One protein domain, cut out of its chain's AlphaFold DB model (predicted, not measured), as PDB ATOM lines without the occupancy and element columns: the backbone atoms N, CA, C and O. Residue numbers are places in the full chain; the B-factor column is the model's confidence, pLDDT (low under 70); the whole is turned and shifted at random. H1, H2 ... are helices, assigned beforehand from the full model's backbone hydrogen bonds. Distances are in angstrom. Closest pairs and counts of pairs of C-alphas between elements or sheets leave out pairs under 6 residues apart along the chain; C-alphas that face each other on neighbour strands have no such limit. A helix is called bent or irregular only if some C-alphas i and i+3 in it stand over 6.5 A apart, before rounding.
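AT A GLANCE: This is residues 185 to 277 of the 350 residues of an uncharacterized protein of Candidatus Woesebacteria bacterium RIFCSPLOWO2_01_FULL_39_25 (UniProt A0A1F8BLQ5). A long, kinked helix, H1, is the core of a loose assembly: H3 crosses its middle, H4 crosses its first half, and H2 folds back at its far end as the short arm of a helical hairpin. Residues 222 to 227 of the loop between H2 and H3 stick out, and so do residues 270 to 277, the far end of H4 and the tail. The printed part has 93 residues with four named helices, H1 to H4 in that order, and no named strand; the class is all helix. It is loose, with a radius of gyration of the C-alphas of 15.5 A and spans of 49 by 35 by 21 A.

HOW THE PARTS SIT: Start at the hub, H1, residues 186 to 207, which has a kink of 33 degrees near residue 199 and is irregular, with C-alphas 203 and 206 7.5 A apart. Its residues 201 to 205 touch H2, residues 211 to 219, opposite ways at 37 degrees, only just a steep tilt; the closest C-alphas, of Pro 201 and Leu 214, are 7.1 A apart. Its residues 193 to 200 touch H3, residues 229 to 244, about perpendicular at 78 degrees; look at the closest C-alphas, of Ala 197 and Thr 234, 5.3 A apart. Its residues 188 to 195 touch residues 255 to 262 of H4, residues 253 to 275, at a steep tilt of 49 degrees, opposite ways, closest at the C-alphas of Val 192 and Ile 259, 6.1 A. H2 and H4 are apart. Every O i to N i+4 pair is within hydrogen-bond range in H2, H3 and H4, and 14 of 18 are in H1.

IN THESE COORDINATES: Find C-alpha 186 at (145.757, 241.126, 185.624); from there H1 runs 31.5 A to C-alpha 207. H2 is short, and H3 covers 21.3 A. H4 runs 33.3 A to C-alpha 275 at (131.776, 228.067, 180.731).

THE WHOLE: The farthest C-alphas, of Glu 209 and Glu 277, are 52.7 A apart. The printed part has no cut and no long link. Residues 223 to 227 and 277 have pLDDT under 70.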
ATOM      1  N   ILE A 185     143.129 238.059 186.820       89.81
ATOM      2  CA  ILE A 185     144.425 237.567 186.320       89.81
ATOM      3  C   ILE A 185     145.396 238.703 185.935       89.81
ATOM      4  O   ILE A 185     146.526 238.481 185.482       89.81
ATOM      5  N   ARG A 186     144.960 239.965 186.059       87.62
ATOM      6  CA  ARG A 186     145.757 241.126 185.624       87.62
ATOM      7  C   ARG A 186     147.009 241.327 186.463       87.62
ATOM      8  O   ARG A 186     148.037 241.755 185.924       87.62
ATOM      9  N   GLU A 187     146.929 241.065 187.762       89.50
ATOM     10  CA  GLU A 187     148.062 241.233 188.672       89.50
ATOM     11  C   GLU A 187     149.147 240.191 188.381       89.50
ATOM     12  O   GLU A 187     150.328 240.532 188.281       89.50
ATOM     13  N   GLU A 188     148.743 238.951 188.117       93.69
ATOM     14  CA  GLU A 188     149.614 237.831 187.777       93.69
ATOM     15  C   GLU A 188     150.293 238.047 186.428       93.69
ATOM     16  O   GLU A 188     151.513 237.902 186.326       93.69
ATOM     17  N   TYR A 189     149.551 238.493 185.409       93.69
ATOM     18  CA  TYR A 189     150.175 238.878 184.143       93.69
ATOM     19  C   TYR A 189     151.155 240.040 184.336       93.69
ATOM     20  O   TYR A 189     152.247 240.035 183.769       93.69
ATOM     21  N   SER A 190     150.809 241.038 185.156       92.12
ATOM     22  CA  SER A 190     151.706 242.164 185.441       92.12
ATOM     23  C   SER A 190     152.996 241.711 186.131       92.12
ATOM     24  O   SER A 190     154.065 242.259 185.849       92.12
ATOM     25  N   ALA A 191     152.922 240.701 187.002       94.56
ATOM     26  CA  ALA A 191     154.088 240.081 187.622       94.56
ATOM     27  C   ALA A 191     154.949 239.336 186.591       94.56
ATOM     28  O   ALA A 191     156.147 239.607 186.493       94.56
ATOM     29  N   VAL A 192     154.345 238.481 185.758       95.88
ATOM     30  CA  VAL A 192     155.046 237.775 184.671       95.88
ATOM     31  C   VAL A 192     155.708 238.758 183.714       95.88
ATOM     32  O   VAL A 192     156.877 238.612 183.369       95.88
ATOM     33  N   ARG A 193     155.012 239.828 183.344       94.75
ATOM     34  CA  ARG A 193     155.547 240.854 182.456       94.75
ATOM     35  C   ARG A 193     156.767 241.562 183.029       94.75
ATOM     36  O   ARG A 193     157.713 241.823 182.291       94.75
ATOM     37  N   LYS A 194     156.793 241.831 184.339       95.31
ATOM     38  CA  LYS A 194     157.982 242.370 185.021       95.31
ATOM     39  C   LYS A 194     159.153 241.387 184.990       95.31
ATOM     40  O   LYS A 194     160.281 241.835 184.802       95.31
ATOM     41  N   ILE A 195     158.884 240.087 185.140       96.56
ATOM     42  CA  ILE A 195     159.899 239.031 185.020       96.56
ATOM     43  C   ILE A 195     160.467 239.034 183.600       96.56
ATOM     44  O   ILE A 195     161.643 239.308 183.428       96.56
ATOM     45  N   PHE A 196     159.656 238.842 182.559       95.62
ATOM     46  CA  PHE A 196     160.160 238.831 181.176       95.62
ATOM     47  C   PHE A 196     160.925 240.116 180.813       95.62
ATOM     48  O   PHE A 196     161.984 240.065 180.185       95.62
ATOM     49  N   ALA A 197     160.450 241.275 181.278       94.38
ATOM     50  CA  ALA A 197     161.118 242.554 181.066       94.38
ATOM     51  C   ALA A 197     162.500 242.664 181.742       94.38
ATOM     52  O   ALA A 197     163.313 243.482 181.300       94.38
ATOM     53  N   SER A 198     162.770 241.906 182.814       94.75
ATOM     54  CA  SER A 198     164.068 241.909 183.505       94.75
ATOM     55  C   SER A 198     165.121 241.060 182.791       94.75
ATOM     56  O   SER A 198     166.300 241.396 182.860       94.75
ATOM     57  N   TYR A 199     164.705 240.028 182.047       94.25
ATOM     58  CA  TYR A 199     165.596 239.191 181.230       94.25
ATOM     59  C   TYR A 199     165.861 239.782 179.840       94.25
ATOM     60  O   TYR A 199     166.813 239.381 179.174       94.25
ATOM     61  N   LEU A 200     165.073 240.771 179.405       92.56
ATOM     62  CA  LEU A 200     165.217 241.394 178.088       92.56
ATOM     63  C   LEU A 200     166.648 241.897 177.783       92.56
ATOM     64  O   LEU A 200     167.128 241.623 176.683       92.56
ATOM     65  N   PRO A 201     167.377 242.561 178.708       92.44
ATOM     66  CA  PRO A 201     168.758 242.959 178.446       92.44
ATOM     67  C   PRO A 201     169.705 241.773 178.235       92.44
ATOM     68  O   PRO A 201     170.604 241.855 177.411       92.44
ATOM     69  N   GLN A 202     169.508 240.669 178.960       91.69
ATOM     70  CA  GLN A 202     170.325 239.465 178.792       91.69
ATOM     71  C   GLN A 202     170.092 238.838 177.414       91.69
ATOM     72  O   GLN A 202     171.048 238.452 176.753       91.69
ATOM     73  N   ILE A 203     168.833 238.765 176.984       90.62
ATOM     74  CA  ILE A 203     168.434 238.166 175.703       90.62
ATOM     75  C   ILE A 203     169.003 238.954 174.524       90.62
ATOM     76  O   ILE A 203     169.442 238.376 173.539       90.62
ATOM     77  N   LEU A 204     169.002 240.281 174.629       91.94
ATOM     78  CA  LEU A 204     169.456 241.158 173.554       91.94
ATOM     79  C   LEU A 204     170.951 241.477 173.622       91.94
ATOM     80  O   LEU A 204     171.444 242.147 172.724       91.94
ATOM     81  N   ALA A 205     171.675 241.033 174.654       90.69
ATOM     82  CA  ALA A 205     173.059 241.443 174.896       90.69
ATOM     83  C   ALA A 205     173.980 241.191 173.693       90.69
ATOM     84  O   ALA A 205     174.797 242.043 173.370       90.69
ATOM     85  N   GLU A 206     173.811 240.062 173.001       91.25
ATOM     86  CA  GLU A 206     174.633 239.687 171.839       91.25
ATOM     87  C   GLU A 206     174.309 240.499 170.575       91.25
ATOM     88  O   GLU A 206     175.077 240.495 169.618       91.25
ATOM     89  N   SER A 207     173.177 241.210 170.557       93.25
ATOM     90  CA  SER A 207     172.756 242.049 169.427       93.25
ATOM     91  C   SER A 207     173.304 243.481 169.487       93.25
ATOM     92  O   SER A 207     173.021 244.266 168.584       93.25
ATOM     93  N   PHE A 208     174.042 243.848 170.542       94.69
ATOM     94  CA  PHE A 208     174.564 245.201 170.757       94.69
ATOM     95  C   PHE A 208     176.048 245.164 171.137       94.69
ATOM     96  O   PHE A 208     176.485 244.291 171.879       94.69
ATOM     97  N   GLU A 209     176.820 246.145 170.659       92.56
ATOM     98  CA  GLU A 209     178.258 246.251 170.952       92.56
ATOM     99  C   GLU A 209     178.529 246.602 172.422       92.56
ATOM    100  O   GLU A 209     179.482 246.102 173.020       92.56
ATOM    101  N   THR A 210     177.680 247.449 173.020       94.75
ATOM    102  CA  THR A 210     177.832 247.918 174.401       94.75
ATOM    103  C   THR A 210     176.533 247.810 175.203       94.75
ATOM    104  O   THR A 210     175.419 247.800 174.666       94.75
ATOM    105  N   LYS A 211     176.657 247.755 176.538       92.38
ATOM    106  CA  LYS A 211     175.493 247.779 177.443       92.38
ATOM    107  C   LYS A 211     174.797 249.137 177.413       92.38
ATOM    108  O   LYS A 211     173.587 249.212 177.622       92.38
ATOM    109  N   GLU A 212     175.555 250.199 177.181       93.69
ATOM    110  CA  GLU A 212     175.080 251.568 177.046       93.69
ATOM    111  C   GLU A 212     174.136 251.697 175.845       93.69
ATOM    112  O   GLU A 212     173.029 252.212 176.011       93.69
ATOM    113  N   ASP A 213     174.507 251.142 174.688       93.88
ATOM    114  CA  ASP A 213     173.672 251.159 173.479       93.88
ATOM    115  C   ASP A 213     172.383 250.367 173.664       93.88
ATOM    116  O   ASP A 213     171.302 250.832 173.296       93.88
ATOM    117  N   LEU A 214     172.467 249.197 174.302       93.25
ATOM    118  CA  LEU A 214     171.293 248.399 174.643       93.25
ATOM    119  C   LEU A 214     170.353 249.152 175.594       93.25
ATOM    120  O   LEU A 214     169.138 249.194 175.382       93.25
ATOM    121  N   ASN A 215     170.896 249.770 176.644       90.88
ATOM    122  CA  ASN A 215     170.108 250.553 177.591       90.88
ATOM    123  C   ASN A 215     169.480 251.775 176.921       90.88
ATOM    124  O   ASN A 215     168.309 252.073 177.176       90.88
ATOM    125  N   TYR A 216     170.218 252.462 176.051       91.12
ATOM    126  CA  TYR A 216     169.681 253.551 175.248       91.12
ATOM    127  C   TYR A 216     168.545 253.044 174.358       91.12
ATOM    128  O   TYR A 216     167.448 253.592 174.398       91.12
ATOM    129  N   PHE A 217     168.753 251.944 173.634       91.06
ATOM    130  CA  PHE A 217     167.748 251.335 172.771       91.06
ATOM    131  C   PHE A 217     166.470 250.955 173.527       91.06
ATOM    132  O   PHE A 217     165.375 251.282 173.068       91.06
ATOM    133  N   LEU A 218     166.580 250.293 174.679       89.88
ATOM    134  CA  LEU A 218     165.418 249.852 175.455       89.88
ATOM    135  C   LEU A 218     164.630 251.015 176.066       89.88
ATOM    136  O   LEU A 218     163.407 250.926 176.167       89.88
ATOM    137  N   ASN A 219     165.313 252.092 176.462       87.69
ATOM    138  CA  ASN A 219     164.698 253.234 177.142       87.69
ATOM    139  C   ASN A 219     164.393 254.416 176.208       87.69
ATOM    140  O   ASN A 219     163.830 255.420 176.652       87.69
ATOM    141  N   TYR A 220     164.747 254.317 174.926       85.38
ATOM    142  CA  TYR A 220     164.518 255.371 173.949       85.38
ATOM    143  C   TYR A 220     163.022 255.656 173.772       85.38
ATOM    144  O   TYR A 220     162.238 254.772 173.423       85.38
ATOM    145  N   LYS A 221     162.643 256.926 173.943       79.44
ATOM    146  CA  LYS A 221     161.290 257.438 173.693       79.44
ATOM    147  C   LYS A 221     161.359 258.567 172.673       79.44
ATOM    148  O   LYS A 221     162.102 259.529 172.862       79.44
ATOM    149  N   THR A 222     160.574 258.484 171.598       73.56
ATOM    150  CA  THR A 222     160.426 259.634 170.695       73.56
ATOM    151  C   THR A 222     159.479 260.662 171.313       73.56
ATOM    152  O   THR A 222     158.524 260.297 171.992       73.56
ATOM    153  N   LYS A 223     159.677 261.954 171.016       67.31
ATOM    154  CA  LYS A 223     158.773 263.036 171.460       67.31
ATOM    155  C   LYS A 223     157.320 262.888 170.966       67.31
ATOM    156  O   LYS A 223     156.456 263.603 171.453       67.31
ATOM    157  N   LYS A 224     157.062 262.024 169.973       61.66
ATOM    158  CA  LYS A 224     155.753 261.841 169.315       61.66
ATOM    159  C   LYS A 224     155.070 260.507 169.628       61.66
ATOM    160  O   LYS A 224     153.953 260.303 169.171       61.66
ATOM    161  N   SER A 225     155.716 259.594 170.354       57.38
ATOM    162  CA  SER A 225     155.152 258.270 170.616       57.38
ATOM    163  C   SER A 225     155.180 257.939 172.104       57.38
ATOM    164  O   SER A 225     156.257 257.751 172.667       57.38
ATOM    165  N   ASP A 226     154.006 257.708 172.688       55.59
ATOM    166  CA  ASP A 226     153.849 257.046 173.996       55.59
ATOM    167  C   ASP A 226     154.248 255.554 173.961       55.59
ATOM    168  O   ASP A 226     154.139 254.836 174.955       55.59
ATOM    169  N   SER A 227     154.709 255.063 172.805       62.50
ATOM    170  CA  SER A 227     155.123 253.681 172.583       62.50
ATOM    171  C   SER A 227     156.370 253.347 173.412       62.50
ATOM    172  O   SER A 227     157.487 253.759 173.091       62.50
ATOM    173  N   ASP A 228     156.171 252.548 174.454       79.19
ATOM    174  CA  ASP A 228     157.234 251.947 175.249       79.19
ATOM    175  C   ASP A 228     157.795 250.718 174.504       79.19
ATOM    176  O   ASP A 228     157.177 249.653 174.442       79.19
ATOM    177  N   ARG A 229     158.970 250.869 173.879       86.38
ATOM    178  CA  ARG A 229     159.627 249.797 173.110       86.38
ATOM    179  C   ARG A 229     159.873 248.557 173.968       86.38
ATOM    180  O   ARG A 229     159.635 247.437 173.513       86.38
ATOM    181  N   LYS A 230     160.301 248.758 175.217       88.62
ATOM    182  CA  LYS A 230     160.525 247.683 176.185       88.62
ATOM    183  C   LYS A 230     159.243 246.891 176.413       88.62
ATOM    184  O   LYS A 230     159.293 245.663 176.458       88.62
ATOM    185  N   LYS A 231     158.093 247.568 176.478       87.94
ATOM    186  CA  LYS A 231     156.775 246.920 176.541       87.94
ATOM    187  C   LYS A 231     156.541 245.982 175.352       87.94
ATOM    188  O   LYS A 231     156.237 244.819 175.589       87.94
ATOM    189  N   TYR A 232     156.703 246.445 174.112       89.38
ATOM    190  CA  TYR A 232     156.401 245.621 172.930       89.38
ATOM    191  C   TYR A 232     157.298 244.391 172.811       89.38
ATOM    192  O   TYR A 232     156.810 243.308 172.489       89.38
ATOM    193  N   LEU A 233     158.592 244.556 173.090       92.44
ATOM    194  CA  LEU A 233     159.553 243.454 173.086       92.44
ATOM    195  C   LEU A 233     159.228 242.436 174.184       92.44
ATOM    196  O   LEU A 233     159.200 241.238 173.922       92.44
ATOM    197  N   THR A 234     158.898 242.911 175.387       93.00
ATOM    198  CA  THR A 234     158.478 242.050 176.502       93.00
ATOM    199  C   THR A 234     157.224 241.250 176.144       93.00
ATOM    200  O   THR A 234     157.195 240.035 176.304       93.00
ATOM    201  N   ASP A 235     156.198 241.921 175.619       92.19
ATOM    202  CA  ASP A 235     154.941 241.289 175.216       92.19
ATOM    203  C   ASP A 235     155.166 240.263 174.085       92.19
ATOM    204  O   ASP A 235     154.470 239.251 174.012       92.19
ATOM    205  N   ASN A 236     156.153 240.492 173.210       92.56
ATOM    206  CA  ASN A 236     156.550 239.532 172.183       92.56
ATOM    207  C   ASN A 236     157.194 238.272 172.783       92.56
ATOM    208  O   ASN A 236     156.742 237.174 172.472       92.56
ATOM    209  N   LEU A 237     158.141 238.421 173.714       93.56
ATOM    210  CA  LEU A 237     158.757 237.279 174.400       93.56
ATOM    211  C   LEU A 237     157.735 236.422 175.153       93.56
ATOM    212  O   LEU A 237     157.799 235.196 175.110       93.56
ATOM    213  N   ILE A 238     156.763 237.058 175.810       94.69
ATOM    214  CA  ILE A 238     155.668 236.353 176.486       94.69
ATOM    215  C   ILE A 238     154.870 235.519 175.474       94.69
ATOM    216  O   ILE A 238     154.585 234.350 175.734       94.69
ATOM    217  N   ARG A 239     154.531 236.082 174.305       93.62
ATOM    218  CA  ARG A 239     153.847 235.323 173.245       93.62
ATOM    219  C   ARG A 239     154.696 234.156 172.746       93.62
ATOM    220  O   ARG A 239     154.158 233.062 172.629       93.62
ATOM    221  N   ASN A 240     155.991 234.344 172.509       91.62
ATOM    222  CA  ASN A 240     156.862 233.239 172.095       91.62
ATOM    223  C   ASN A 240     156.878 232.117 173.142       91.62
ATOM    224  O   ASN A 240     156.714 230.949 172.799       91.62
ATOM    225  N   TYR A 241     156.955 232.467 174.428       93.69
ATOM    226  CA  TYR A 241     156.983 231.477 175.500       93.69
ATOM    227  C   TYR A 241     155.674 230.688 175.635       93.69
ATOM    228  O   TYR A 241     155.690 229.457 175.691       93.69
ATOM    229  N   TYR A 242     154.533 231.379 175.701       92.94
ATOM    230  CA  TYR A 242     153.247 230.739 176.005       92.94
ATOM    231  C   TYR A 242     152.481 230.251 174.771       92.94
ATOM    232  O   TYR A 242     151.673 229.338 174.906       92.94
ATOM    233  N   ILE A 243     152.700 230.846 173.593       90.06
ATOM    234  CA  ILE A 243     151.992 230.486 172.352       90.06
ATOM    235  C   ILE A 243     152.863 229.594 171.471       90.06
ATOM    236  O   ILE A 243     152.398 228.549 171.030       90.06
ATOM    237  N   GLN A 244     154.118 229.985 171.218       87.94
ATOM    238  CA  GLN A 244     155.021 229.214 170.346       87.94
ATOM    239  C   GLN A 244     155.754 228.092 171.096       87.94
ATOM    240  O   GLN A 244     156.292 227.180 170.478       87.94
ATOM    241  N   GLY A 245     155.757 228.130 172.432       84.50
ATOM    242  CA  GLY A 245     156.430 227.129 173.259       84.50
ATOM    243  C   GLY A 245     157.955 227.262 173.274       84.50
ATOM    244  O   GLY A 245     158.634 226.332 173.707       84.50
ATOM    245  N   GLU A 246     158.504 228.398 172.841       82.62
ATOM    246  CA  GLU A 246     159.945 228.662 172.842       82.62
ATOM    247  C   GLU A 246     160.430 228.980 174.268       82.62
ATOM    248  O   GLU A 246     160.033 229.975 174.876       82.62
ATOM    249  N   ARG A 247     161.293 228.122 174.833       78.00
ATOM    250  CA  ARG A 247     161.751 228.204 176.239       78.00
ATOM    251  C   ARG A 247     163.266 228.342 176.393       78.00
ATOM    252  O   ARG A 247     163.838 227.851 177.360       78.00
ATOM    253  N   GLU A 248     163.922 229.003 175.449       76.75
ATOM    254  CA  GLU A 248     165.392 229.091 175.399       76.75
ATOM    255  C   GLU A 248     166.006 229.913 176.549       76.75
ATOM    256  O   GLU A 248     167.198 229.815 176.842       76.75
ATOM    257  N   ILE A 249     165.185 230.694 177.252       83.25
ATOM    258  CA  ILE A 249     165.621 231.561 178.346       83.25
ATOM    259  C   ILE A 249     165.738 230.754 179.645       83.25
ATOM    260  O   ILE A 249     164.783 230.138 180.120       83.25
ATOM    261  N   LYS A 250     166.921 230.804 180.266       88.44
ATOM    262  CA  LYS A 250     167.172 230.206 181.582       88.44
ATOM    263  C   LYS A 250     166.707 231.148 182.692       88.44
ATOM    264  O   LYS A 250     167.411 232.089 183.047       88.44
ATOM    265  N   TYR A 251     165.544 230.856 183.261       90.75
ATOM    266  CA  TYR A 251     165.002 231.570 184.417       90.75
ATOM    267  C   TYR A 251     165.520 230.989 185.735       90.75
ATOM    268  O   TYR A 251     165.766 229.784 185.846       90.75
ATOM    269  N   ASN A 252     165.642 231.826 186.767       95.19
ATOM    270  CA  ASN A 252     165.850 231.314 188.122       95.19
ATOM    271  C   ASN A 252     164.602 230.557 188.623       95.19
ATOM    272  O   ASN A 252     163.502 230.704 188.090       95.19
ATOM    273  N   LYS A 253     164.762 229.749 189.679       95.38
ATOM    274  CA  LYS A 253     163.697 228.870 190.194       95.38
ATOM    275  C   LYS A 253     162.414 229.625 190.577       95.38
ATOM    276  O   LYS A 253     161.327 229.146 190.273       95.38
ATOM    277  N   LYS A 254     162.542 230.785 191.229       96.19
ATOM    278  CA  LYS A 254     161.407 231.594 191.706       96.19
ATOM    279  C   LYS A 254     160.625 232.208 190.541       96.19
ATOM    280  O   LYS A 254     159.394 232.198 190.532       96.19
ATOM    281  N   ASP A 255     161.343 232.721 189.549       96.19
ATOM    282  CA  ASP A 255     160.741 233.292 188.346       96.19
ATOM    283  C   ASP A 255     160.047 232.204 187.526       96.19
ATOM    284  O   ASP A 255     158.904 232.381 187.112       96.19
ATOM    285  N   LEU A 256     160.692 231.043 187.366       94.50
ATOM    286  CA  LEU A 256     160.124 229.901 186.656       94.50
ATOM    287  C   LEU A 256     158.836 229.386 187.316       94.50
ATOM    288  O   LEU A 256     157.881 229.050 186.619       94.50
ATOM    289  N   GLU A 257     158.781 229.352 188.650       95.56
ATOM    290  CA  GLU A 257     157.565 229.016 189.396       95.56
ATOM    291  C   GLU A 257     156.424 229.991 189.075       95.56
ATOM    292  O   GLU A 257     155.319 229.564 188.742       95.56
ATOM    293  N   THR A 258     156.705 231.297 189.079       95.88
ATOM    294  CA  THR A 258     155.716 232.333 188.735       95.88
ATOM    295  C   THR A 258     155.219 232.181 187.294       95.88
ATOM    296  O   THR A 258     154.015 232.199 187.038       95.88
ATOM    297  N   ILE A 259     156.142 231.970 186.351       95.25
ATOM    298  CA  ILE A 259     155.855 231.768 184.925       95.25
ATOM    299  C   ILE A 259     154.967 230.532 184.708       95.25
ATOM    300  O   ILE A 259     153.994 230.593 183.950       95.25
ATOM    301  N   ASN A 260     155.268 229.418 185.378       93.56
ATOM    302  CA  ASN A 260     154.503 228.175 185.254       93.56
ATOM    303  C   ASN A 260     153.124 228.273 185.918       93.56
ATOM    304  O   ASN A 260     152.138 227.801 185.352       93.56
ATOM    305  N   ASN A 261     153.028 228.927 187.078       94.94
ATOM    306  CA  ASN A 261     151.744 229.188 187.729       94.94
ATOM    307  C   ASN A 261     150.829 230.018 186.822       94.94
ATOM    308  O   ASN A 261     149.648 229.700 186.684       94.94
ATOM    309  N   PHE A 262     151.381 231.016 186.130       95.75
ATOM    310  CA  PHE A 262     150.623 231.806 185.167       95.75
ATOM    311  C   PHE A 262     150.155 230.993 183.952       95.75
ATOM    312  O   PHE A 262     149.028 231.189 183.508       95.75
ATOM    313  N   ALA A 263     150.940 230.025 183.460       93.12
ATOM    314  CA  ALA A 263     150.497 229.122 182.387       93.12
ATOM    315  C   ALA A 263     149.185 228.406 182.754       93.12
ATOM    316  O   ALA A 263     148.235 228.379 181.972       93.12
ATOM    317  N   ASN A 264     149.117 227.879 183.980       92.12
ATOM    318  CA  ASN A 264     147.922 227.213 184.495       92.12
ATOM    319  C   ASN A 264     146.747 228.184 184.657       92.12
ATOM    320  O   ASN A 264     145.600 227.801 184.430       92.12
ATOM    321  N   LEU A 265     147.016 229.435 185.041       94.12
ATOM    322  CA  LEU A 265     145.981 230.462 185.142       94.12
ATOM    323  C   LEU A 265     145.403 230.826 183.771       94.12
ATOM    324  O   LEU A 265     144.188 230.913 183.666       94.12
ATOM    325  N   ILE A 266     146.219 230.944 182.715       93.62
ATOM    326  CA  ILE A 266     145.720 231.187 181.346       93.62
ATOM    327  C   ILE A 266     144.696 230.114 180.947       93.62
ATOM    328  O   ILE A 266     143.624 230.446 180.438       93.62
ATOM    329  N   ILE A 267     145.007 228.838 181.201       91.44
ATOM    330  CA  ILE A 267     144.119 227.710 180.879       91.44
ATOM    331  C   ILE A 267     142.810 227.826 181.668       91.44
ATOM    332  O   ILE A 267     141.738 227.876 181.067       91.44
ATOM    333  N   LYS A 268     142.898 227.971 182.997       92.12
ATOM    334  CA  LYS A 268     141.723 228.108 183.874       92.12
ATOM    335  C   LYS A 268     140.850 229.305 183.496       92.12
ATOM    336  O   LYS A 268     139.630 229.197 183.485       92.12
ATOM    337  N   THR A 269     141.452 230.444 183.163       91.31
ATOM    338  CA  THR A 269     140.723 231.632 182.704       91.31
ATOM    339  C   THR A 269     140.009 231.366 181.381       91.31
ATOM    340  O   THR A 269     138.860 231.771 181.228       91.31
ATOM    341  N   GLY A 270     140.641 230.652 180.444       89.62
ATOM    342  CA  GLY A 270     139.999 230.236 179.194       89.62
ATOM    343  C   GLY A 270     138.774 229.353 179.429       89.62
ATOM    344  O   GLY A 270     137.713 229.619 178.867       89.62
ATOM    345  N   GLU A 271     138.896 228.360 180.310       88.69
ATOM    346  CA  GLU A 271     137.791 227.476 180.707       88.69
ATOM    347  C   GLU A 271     136.656 228.253 181.391       88.69
ATOM    348  O   GLU A 271     135.485 228.047 181.076       88.69
ATOM    349  N   LEU A 272     136.981 229.189 182.288       88.69
ATOM    350  CA  LEU A 272     135.990 230.055 182.938       88.69
ATOM    351  C   LEU A 272     135.230 230.915 181.921       88.69
ATOM    352  O   LEU A 272     134.006 231.007 182.000       88.69
ATOM    353  N   LEU A 273     135.933 231.521 180.956       85.38
ATOM    354  CA  LEU A 273     135.306 232.318 179.896       85.38
ATOM    355  C   LEU A 273     134.401 231.465 179.000       85.38
ATOM    356  O   LEU A 273     133.308 231.907 178.647       85.38
ATOM    357  N   GLN A 274     134.826 230.247 178.658       83.31
ATOM    358  CA  GLN A 274     134.032 229.313 177.860       83.31
ATOM    359  C   GLN A 274     132.761 228.870 178.606       83.31
ATOM    360  O   GLN A 274     131.670 228.898 178.038       83.31
ATOM    361  N   ASN A 275     132.886 228.532 179.893       83.12
ATOM    362  CA  ASN A 275     131.776 228.067 180.731       83.12
ATOM    363  C   ASN A 275     130.772 229.170 181.092       83.12
ATOM    364  O   ASN A 275     129.632 228.867 181.433       83.12
ATOM    365  N   LYS A 276     131.163 230.448 181.003       78.44
ATOM    366  CA  LYS A 276     130.261 231.588 181.239       78.44
ATOM    367  C   LYS A 276     129.202 231.746 180.131       78.44
ATOM    368  O   LYS A 276     128.334 232.598 180.267       78.44
ATOM    369  N   GLU A 277     129.259 230.937 179.060       68.44
ATOM    370  CA  GLU A 277     128.320 230.936 177.923       68.44
ATOM    371  C   GLU A 277     127.954 232.351 177.449       68.44
ATOM    372  O   GLU A 277     126.786 232.747 177.430       68.44
TER     373      GLU A 277